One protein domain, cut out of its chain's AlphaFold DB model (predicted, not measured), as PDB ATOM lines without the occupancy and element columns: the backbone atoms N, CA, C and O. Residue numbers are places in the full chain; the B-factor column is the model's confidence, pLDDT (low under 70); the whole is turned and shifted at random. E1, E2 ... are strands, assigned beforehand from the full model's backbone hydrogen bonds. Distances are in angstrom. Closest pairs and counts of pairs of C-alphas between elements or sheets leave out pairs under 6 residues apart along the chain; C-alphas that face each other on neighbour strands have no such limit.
ATOM      1  N   ASN A  39      20.065  -8.943  36.035       81.31
ATOM      2  CA  ASN A  39      20.965  -8.004  35.384       81.31
ATOM      3  C   ASN A  39      21.167  -8.311  33.889       81.31
ATOM      4  O   ASN A  39      22.077  -7.739  33.303       81.31
ATOM      5  N   TYR A  40      20.403  -9.226  33.270       80.56
ATOM      6  CA  TYR A  40      20.538  -9.544  31.840       80.56
ATOM      7  C   TYR A  40      19.192  -9.654  31.114       80.56
ATOM      8  O   TYR A  40      18.238 -10.220  31.644       80.56
ATOM      9  N   THR A  41      19.151  -9.144  29.883       83.25
ATOM     10  CA  THR A  41      18.050  -9.280  28.919       83.25
ATOM     11  C   THR A  41      18.561  -9.975  27.660       83.25
ATOM     12  O   THR A  41      19.749  -9.896  27.364       83.25
ATOM     13  N   CYS A  42      17.708 -10.662  26.902       85.06
ATOM     14  CA  CYS A  42      18.115 -11.235  25.617       85.06
ATOM     15  C   CYS A  42      17.615 -10.367  24.470       85.06
ATOM     16  O   CYS A  42      16.418 -10.104  24.359       85.06
ATOM     17  N   CYS A  43      18.530  -9.977  23.587       87.62
ATOM     18  CA  CYS A  43      18.214  -9.240  22.372       87.62
ATOM     19  C   CYS A  43      18.231 -10.180  21.166       87.62
ATOM     20  O   CYS A  43      19.165 -10.967  20.999       87.62
ATOM     21  N   GLN A  44      17.205 -10.095  20.320       84.50
ATOM     22  CA  GLN A  44      17.102 -10.911  19.113       84.50
ATOM     23  C   GLN A  44      17.984 -10.345  17.994       84.50
ATOM     24  O   GLN A  44      17.923  -9.155  17.666       84.50
ATOM     25  N   ASN A  45      18.776 -11.215  17.374       80.50
ATOM     26  CA  ASN A  45      19.521 -10.926  16.158       80.50
ATOM     27  C   ASN A  45      18.731 -11.464  14.954       80.50
ATOM     28  O   ASN A  45      18.513 -12.669  14.839       80.50
ATOM     29  N   SER A  46      18.290 -10.583  14.057       78.56
ATOM     30  CA  SER A  46      17.449 -10.972  12.916       78.56
ATOM     31  C   SER A  46      18.238 -11.712  11.836       78.56
ATOM     32  O   SER A  46      17.657 -12.531  11.135       78.56
ATOM     33  N   GLY A  47      19.556 -11.497  11.737       79.88
ATOM     34  CA  GLY A  47      20.406 -12.165  10.748       79.88
ATOM     35  C   GLY A  47      20.723 -13.626  11.079       79.88
ATOM     36  O   GLY A  47      20.967 -14.419  10.178       79.88
ATOM     37  N   THR A  48      20.715 -13.997  12.362       80.69
ATOM     38  CA  THR A  48      21.040 -15.370  12.804       80.69
ATOM     39  C   THR A  48      19.866 -16.101  13.451       80.69
ATOM     40  O   THR A  48      19.986 -17.284  13.758       80.69
ATOM     41  N   GLY A  49      18.761 -15.401  13.735       80.31
ATOM     42  CA  GLY A  49      17.660 -15.906  14.566       80.31
ATOM     43  C   GLY A  49      18.055 -16.172  16.026       80.31
ATOM     44  O   GLY A  49      17.219 -16.578  16.830       80.31
ATOM     45  N   GLY A  50      19.326 -15.948  16.378       83.25
ATOM     46  CA  GLY A  50      19.871 -16.177  17.704       83.25
ATOM     47  C   GLY A  50      19.543 -15.041  18.663       83.25
ATOM     48  O   GLY A  50      19.363 -13.885  18.274       83.25
ATOM     49  N   TRP A  51      19.515 -15.377  19.945       82.00
ATOM     50  CA  TRP A  51      19.342 -14.418  21.025       82.00
ATOM     51  C   TRP A  51      20.652 -14.250  21.787       82.00
ATOM     52  O   TRP A  51      21.286 -15.232  22.185       82.00
ATOM     53  N   THR A  52      21.051 -13.004  22.008       82.69
ATOM     54  CA  THR A  52      22.291 -12.656  22.706       82.69
ATOM     55  C   THR A  52      21.972 -11.993  24.043       82.69
ATOM     56  O   THR A  52      21.222 -11.013  24.059       82.69
ATOM     57  N   PRO A  53      22.512 -12.498  25.167       82.44
ATOM     58  CA  PRO A  53      22.329 -11.862  26.461       82.44
ATOM     59  C   PRO A  53      23.103 -10.543  26.503       82.44
ATOM     60  O   PRO A  53      24.264 -10.484  26.106       82.44
ATOM     61  N   GLN A  54      22.450  -9.505  27.004       83.75
ATOM     62  CA  GLN A  54      22.980  -8.161  27.167       83.75
ATOM     63  C   GLN A  54      22.745  -7.701  28.612       83.75
ATOM     64  O   GLN A  54      21.708  -8.051  29.186       83.75
ATOM     65  N   PRO A  55      23.674  -6.950  29.223       83.31
ATOM     66  CA  PRO A  55      23.463  -6.377  30.547       83.31
ATOM     67  C   PRO A  55      22.203  -5.494  30.584       83.31
ATOM     68  O   PRO A  55      21.984  -4.687  29.682       83.31
ATOM     69  N   ILE A  56      21.381  -5.631  31.630       75.25
ATOM     70  CA  ILE A  56      20.295  -4.692  31.948       75.25
ATOM     71  C   ILE A  56      20.944  -3.506  32.646       75.25
ATOM     72  O   ILE A  56      21.151  -3.517  33.859       75.25
ATOM     73  N   LEU A  57      21.287  -2.494  31.862       85.81
ATOM     74  CA  LEU A  57      21.454  -1.147  32.382       85.81
ATOM     75  C   LEU A  57      20.085  -0.446  32.297       85.81
ATOM     76  O   LEU A  57      19.347  -0.724  31.348       85.81
ATOM     77  N   PRO A  58      19.715   0.418  33.262       80.62
ATOM     78  CA  PRO A  58      18.368   1.001  33.354       80.62
ATOM     79  C   PRO A  58      17.876   1.680  32.067       80.62
ATOM     80  O   PRO A  58      16.694   1.584  31.745       80.62
ATOM     81  N   ASP A  59      18.801   2.269  31.304       85.44
ATOM     82  CA  ASP A  59      18.500   3.052  30.096       85.44
ATOM     83  C   ASP A  59      18.814   2.304  28.791       85.44
ATOM     84  O   ASP A  59      18.743   2.877  27.701       85.44
ATOM     85  N   HIS A  60      19.214   1.031  28.879       87.44
ATOM     86  CA  HIS A  60      19.590   0.257  27.703       87.44
ATOM     87  C   HIS A  60      18.401  -0.496  27.117       87.44
ATOM     88  O   HIS A  60      17.698  -1.242  27.803       87.44
ATOM     89  N   ARG A  61      18.222  -0.371  25.801       87.75
ATOM     90  CA  ARG A  61      17.218  -1.122  25.041       87.75
ATOM     91  C   ARG A  61      17.873  -2.013  24.005       87.75
ATOM     92  O   ARG A  61      18.931  -1.694  23.472       87.75
ATOM     93  N   CYS A  62      17.231  -3.134  23.691       90.69
ATOM     94  CA  CYS A  62      17.636  -3.959  22.560       90.69
ATOM     95  C   CYS A  62      17.348  -3.223  21.250       90.69
ATOM     96  O   CYS A  62      16.241  -2.723  21.073       90.69
ATOM     97  N   CYS A  63      18.307  -3.227  20.324       91.38
ATOM     98  CA  CYS A  63      18.099  -2.790  18.949       91.38
ATOM     99  C   CYS A  63      17.778  -4.011  18.073       91.38
ATOM    100  O   CYS A  63      18.694  -4.795  17.772       91.38
ATOM    101  N   PRO A  64      16.505  -4.237  17.693       84.50
ATOM    102  CA  PRO A  64      16.111  -5.468  17.021       84.50
ATOM    103  C   PRO A  64      16.831  -5.621  15.695       84.50
ATOM    104  O   PRO A  64      16.869  -4.712  14.878       84.50
ATOM    105  N   GLY A  65      17.445  -6.780  15.508       84.94
ATOM    106  CA  GLY A  65      18.220  -7.090  14.318       84.94
ATOM    107  C   GLY A  65      19.728  -6.969  14.483       84.94
ATOM    108  O   GLY A  65      20.460  -7.780  13.923       84.94
ATOM    109  N   SER A  66      20.196  -6.082  15.363       86.75
ATOM    110  CA  SER A  66      21.625  -5.982  15.685       86.75
ATOM    111  C   SER A  66      22.101  -7.054  16.678       86.75
ATOM    112  O   SER A  66      23.285  -7.393  16.707       86.75
ATOM    113  N   GLY A  67      21.204  -7.559  17.540       85.62
ATOM    114  CA  GLY A  67      21.571  -8.341  18.732       85.62
ATOM    115  C   GLY A  67      22.298  -7.526  19.820       85.62
ATOM    116  O   GLY A  67      22.800  -8.085  20.796       85.62
ATOM    117  N   ARG A  68      22.381  -6.203  19.671       90.00
ATOM    118  CA  ARG A  68      23.076  -5.291  20.586       90.00
ATOM    119  C   ARG A  68      22.074  -4.451  21.373       90.00
ATOM    120  O   ARG A  68      20.936  -4.251  20.937       90.00
ATOM    121  N   THR A  69      22.506  -3.970  22.531       90.44
ATOM    122  CA  THR A  69      21.825  -2.901  23.263       90.44
ATOM    123  C   THR A  69      22.385  -1.539  22.869       90.44
ATOM    124  O   THR A  69      23.525  -1.443  22.421       90.44
ATOM    125  N   PHE A  70      21.574  -0.500  23.030       90.62
ATOM    126  CA  PHE A  70      21.976   0.903  22.930       90.62
ATOM    127  C   PHE A  70      21.438   1.664  24.138       90.62
ATOM    128  O   PHE A  70      20.435   1.237  24.720       90.62
ATOM    129  N   SER A  71      22.091   2.764  24.503       90.12
ATOM    130  CA  SER A  71      21.671   3.610  25.620       90.12
ATOM    131  C   SER A  71      20.838   4.789  25.124       90.12
ATOM    132  O   SER A  71      21.326   5.612  24.348       90.12
ATOM    133  N   GLU A  72      19.589   4.918  25.583       82.38
ATOM    134  CA  GLU A  72      18.761   6.081  25.218       82.38
ATOM    135  C   GLU A  72      19.314   7.400  25.773       82.38
ATOM    136  O   GLU A  72      19.060   8.455  25.181       82.38
ATOM    137  N   SER A  73      20.082   7.334  26.867       86.19
ATOM    138  CA  SER A  73      20.722   8.482  27.515       86.19
ATOM    139  C   SER A  73      22.040   8.909  26.856       86.19
ATOM    140  O   SER A  73      22.423  10.067  26.984       86.19
ATOM    141  N   GLU A  74      22.705   8.041  26.082       88.31
ATOM    142  CA  GLU A  74      23.984   8.354  25.409       88.31
ATOM    143  C   GLU A  74      23.801   8.870  23.974       88.31
ATOM    144  O   GLU A  74      24.642   8.642  23.108       88.31
ATOM    145  N   ASN A  75      22.687   9.549  23.688       91.62
ATOM    146  CA  ASN A  75      22.395  10.076  22.355       91.62
ATOM    147  C   ASN A  75      22.395   8.992  21.255       91.62
ATOM    148  O   ASN A  75      22.788   9.261  20.123       91.62
ATOM    149  N   GLN A  76      21.954   7.765  21.559       94.31
ATOM    150  CA  GLN A  76      21.849   6.671  20.585       94.31
ATOM    151  C   GLN A  76      20.397   6.297  20.284       94.31
ATOM    152  O   GLN A  76      19.502   6.446  21.120       94.31
ATOM    153  N   VAL A  77      20.171   5.767  19.084       94.12
ATOM    154  CA  VAL A  77      18.877   5.261  18.624       94.12
ATOM    155  C   VAL A  77      19.060   4.035  17.726       94.12
ATOM    156  O   VAL A  77      20.080   3.891  17.048       94.12
ATOM    157  N   CYS A  78      18.087   3.123  17.740       91.81
ATOM    158  CA  CYS A  78      18.068   1.963  16.852       91.81
ATOM    159  C   CYS A  78      17.269   2.271  15.588       91.81
ATOM    160  O   CYS A  78      16.048   2.302  15.627       91.81
ATOM    161  N   ASP A  79      17.939   2.434  14.460       91.38
ATOM    162  CA  ASP A  79      17.314   2.715  13.176       91.38
ATOM    163  C   ASP A  79      17.496   1.518  12.241       91.38
ATOM    164  O   ASP A  79      18.618   1.138  11.893       91.38
ATOM    165  N   ASN A  80      16.387   0.866  11.898       88.12
ATOM    166  CA  ASN A  80      16.357  -0.326  11.052       88.12
ATOM    167  C   ASN A  80      17.389  -1.414  11.438       88.12
ATOM    168  O   ASN A  80      18.128  -1.949  10.607       88.12
ATOM    169  N   GLY A  81      17.488  -1.701  12.739       87.94
ATOM    170  CA  GLY A  81      18.416  -2.690  13.287       87.94
ATOM    171  C   GLY A  81      19.886  -2.277  13.297       87.94
ATOM    172  O   GLY A  81      20.759  -3.121  13.511       87.94
ATOM    173  N   ARG A  82      20.177  -0.990  13.104       91.75
ATOM    174  CA  ARG A  82      21.503  -0.400  13.294       91.75
ATOM    175  C   ARG A  82      21.442   0.637  14.403       91.75
ATOM    176  O   ARG A  82      20.540   1.460  14.445       91.75
ATOM    177  N   ILE A  83      22.414   0.596  15.303       93.06
ATOM    178  CA  ILE A  83      22.563   1.634  16.322       93.06
ATOM    179  C   ILE A  83      23.287   2.804  15.663       93.06
ATOM    180  O   ILE A  83      24.359   2.606  15.086       93.06
ATOM    181  N   ARG A  84      22.703   3.996  15.742       95.06
ATOM    182  CA  ARG A  84      23.319   5.248  15.299       95.06
ATOM    183  C   ARG A  84      23.179   6.320  16.368       95.06
ATOM    184  O   ARG A  84      22.368   6.187  17.283       95.06
ATOM    185  N   GLU A  85      23.956   7.383  16.233       95.56
ATOM    186  CA  GLU A  85      23.764   8.583  17.042       95.56
ATOM    187  C   GLU A  85      22.453   9.276  16.645       95.56
ATOM    188  O   GLU A  85      22.025   9.246  15.481       95.56
ATOM    189  N   LYS A  86      21.782   9.867  17.632       94.25
ATOM    190  CA  LYS A  86      20.599  10.681  17.398       94.25
ATOM    191  C   LYS A  86      21.022  11.966  16.706       94.25
ATOM    192  O   LYS A  86      22.014  12.601  17.062       94.25
ATOM    193  N   THR A  87      20.203  12.362  15.751       94.50
ATOM    194  CA  THR A  87      20.314  13.661  15.084       94.50
ATOM    195  C   THR A  87      19.743  14.783  15.946       94.50
ATOM    196  O   THR A  87      20.111  15.943  15.782       94.50
TER     197      THR A  87
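AT A GLANCE: This is residues 39 to 87 of the 236 residues of an uncharacterized protein of Ciona intestinalis (UniProt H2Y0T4). Three strand hairpins lie side by side as a flat slab, with E3 and E4 between the other two, E1 with E2 and E5 with E6. The printed part has 49 residues and six named strands, E1 to E6 along the chain, in three antiparallel two-stranded sheets; the class is all strand. It is compact, with a radius of gyration of the C-alphas of 10.3 A, spanning 30 by 25 by 7 A.

HOW THE PARTS SIT: Look first at the hairpin of E1, residues 40 to 44, and E2, residues 51 to 55: N 41 and O 54 are within hydrogen-bond range, 2.9 A. So are N 61 and O 70, 2.9 A, in the hairpin of E3, residues 60 to 63, and E4, residues 68 to 71. In that of E5, residues 76 to 79, and E6, residues 82 to 85, N 79 and O 82 are, at 2.8 A. The closest C-alphas of E1 and E3, Cys 43 and Cys 62, are 5.3 A apart; those of E4 and E5, Phe 70 and Gln 76, 6.2 A.

IN THESE COORDINATES: Find C-alpha 40 at (20.538, -9.544, 31.840), where E1, 13.3 A long, begins, and C-alpha 85 at (23.764, 8.583, 17.042), where E6 ends.

THE WHOLE: The printed part has no cut and no long link; no printed residue is under 70 in pLDDT.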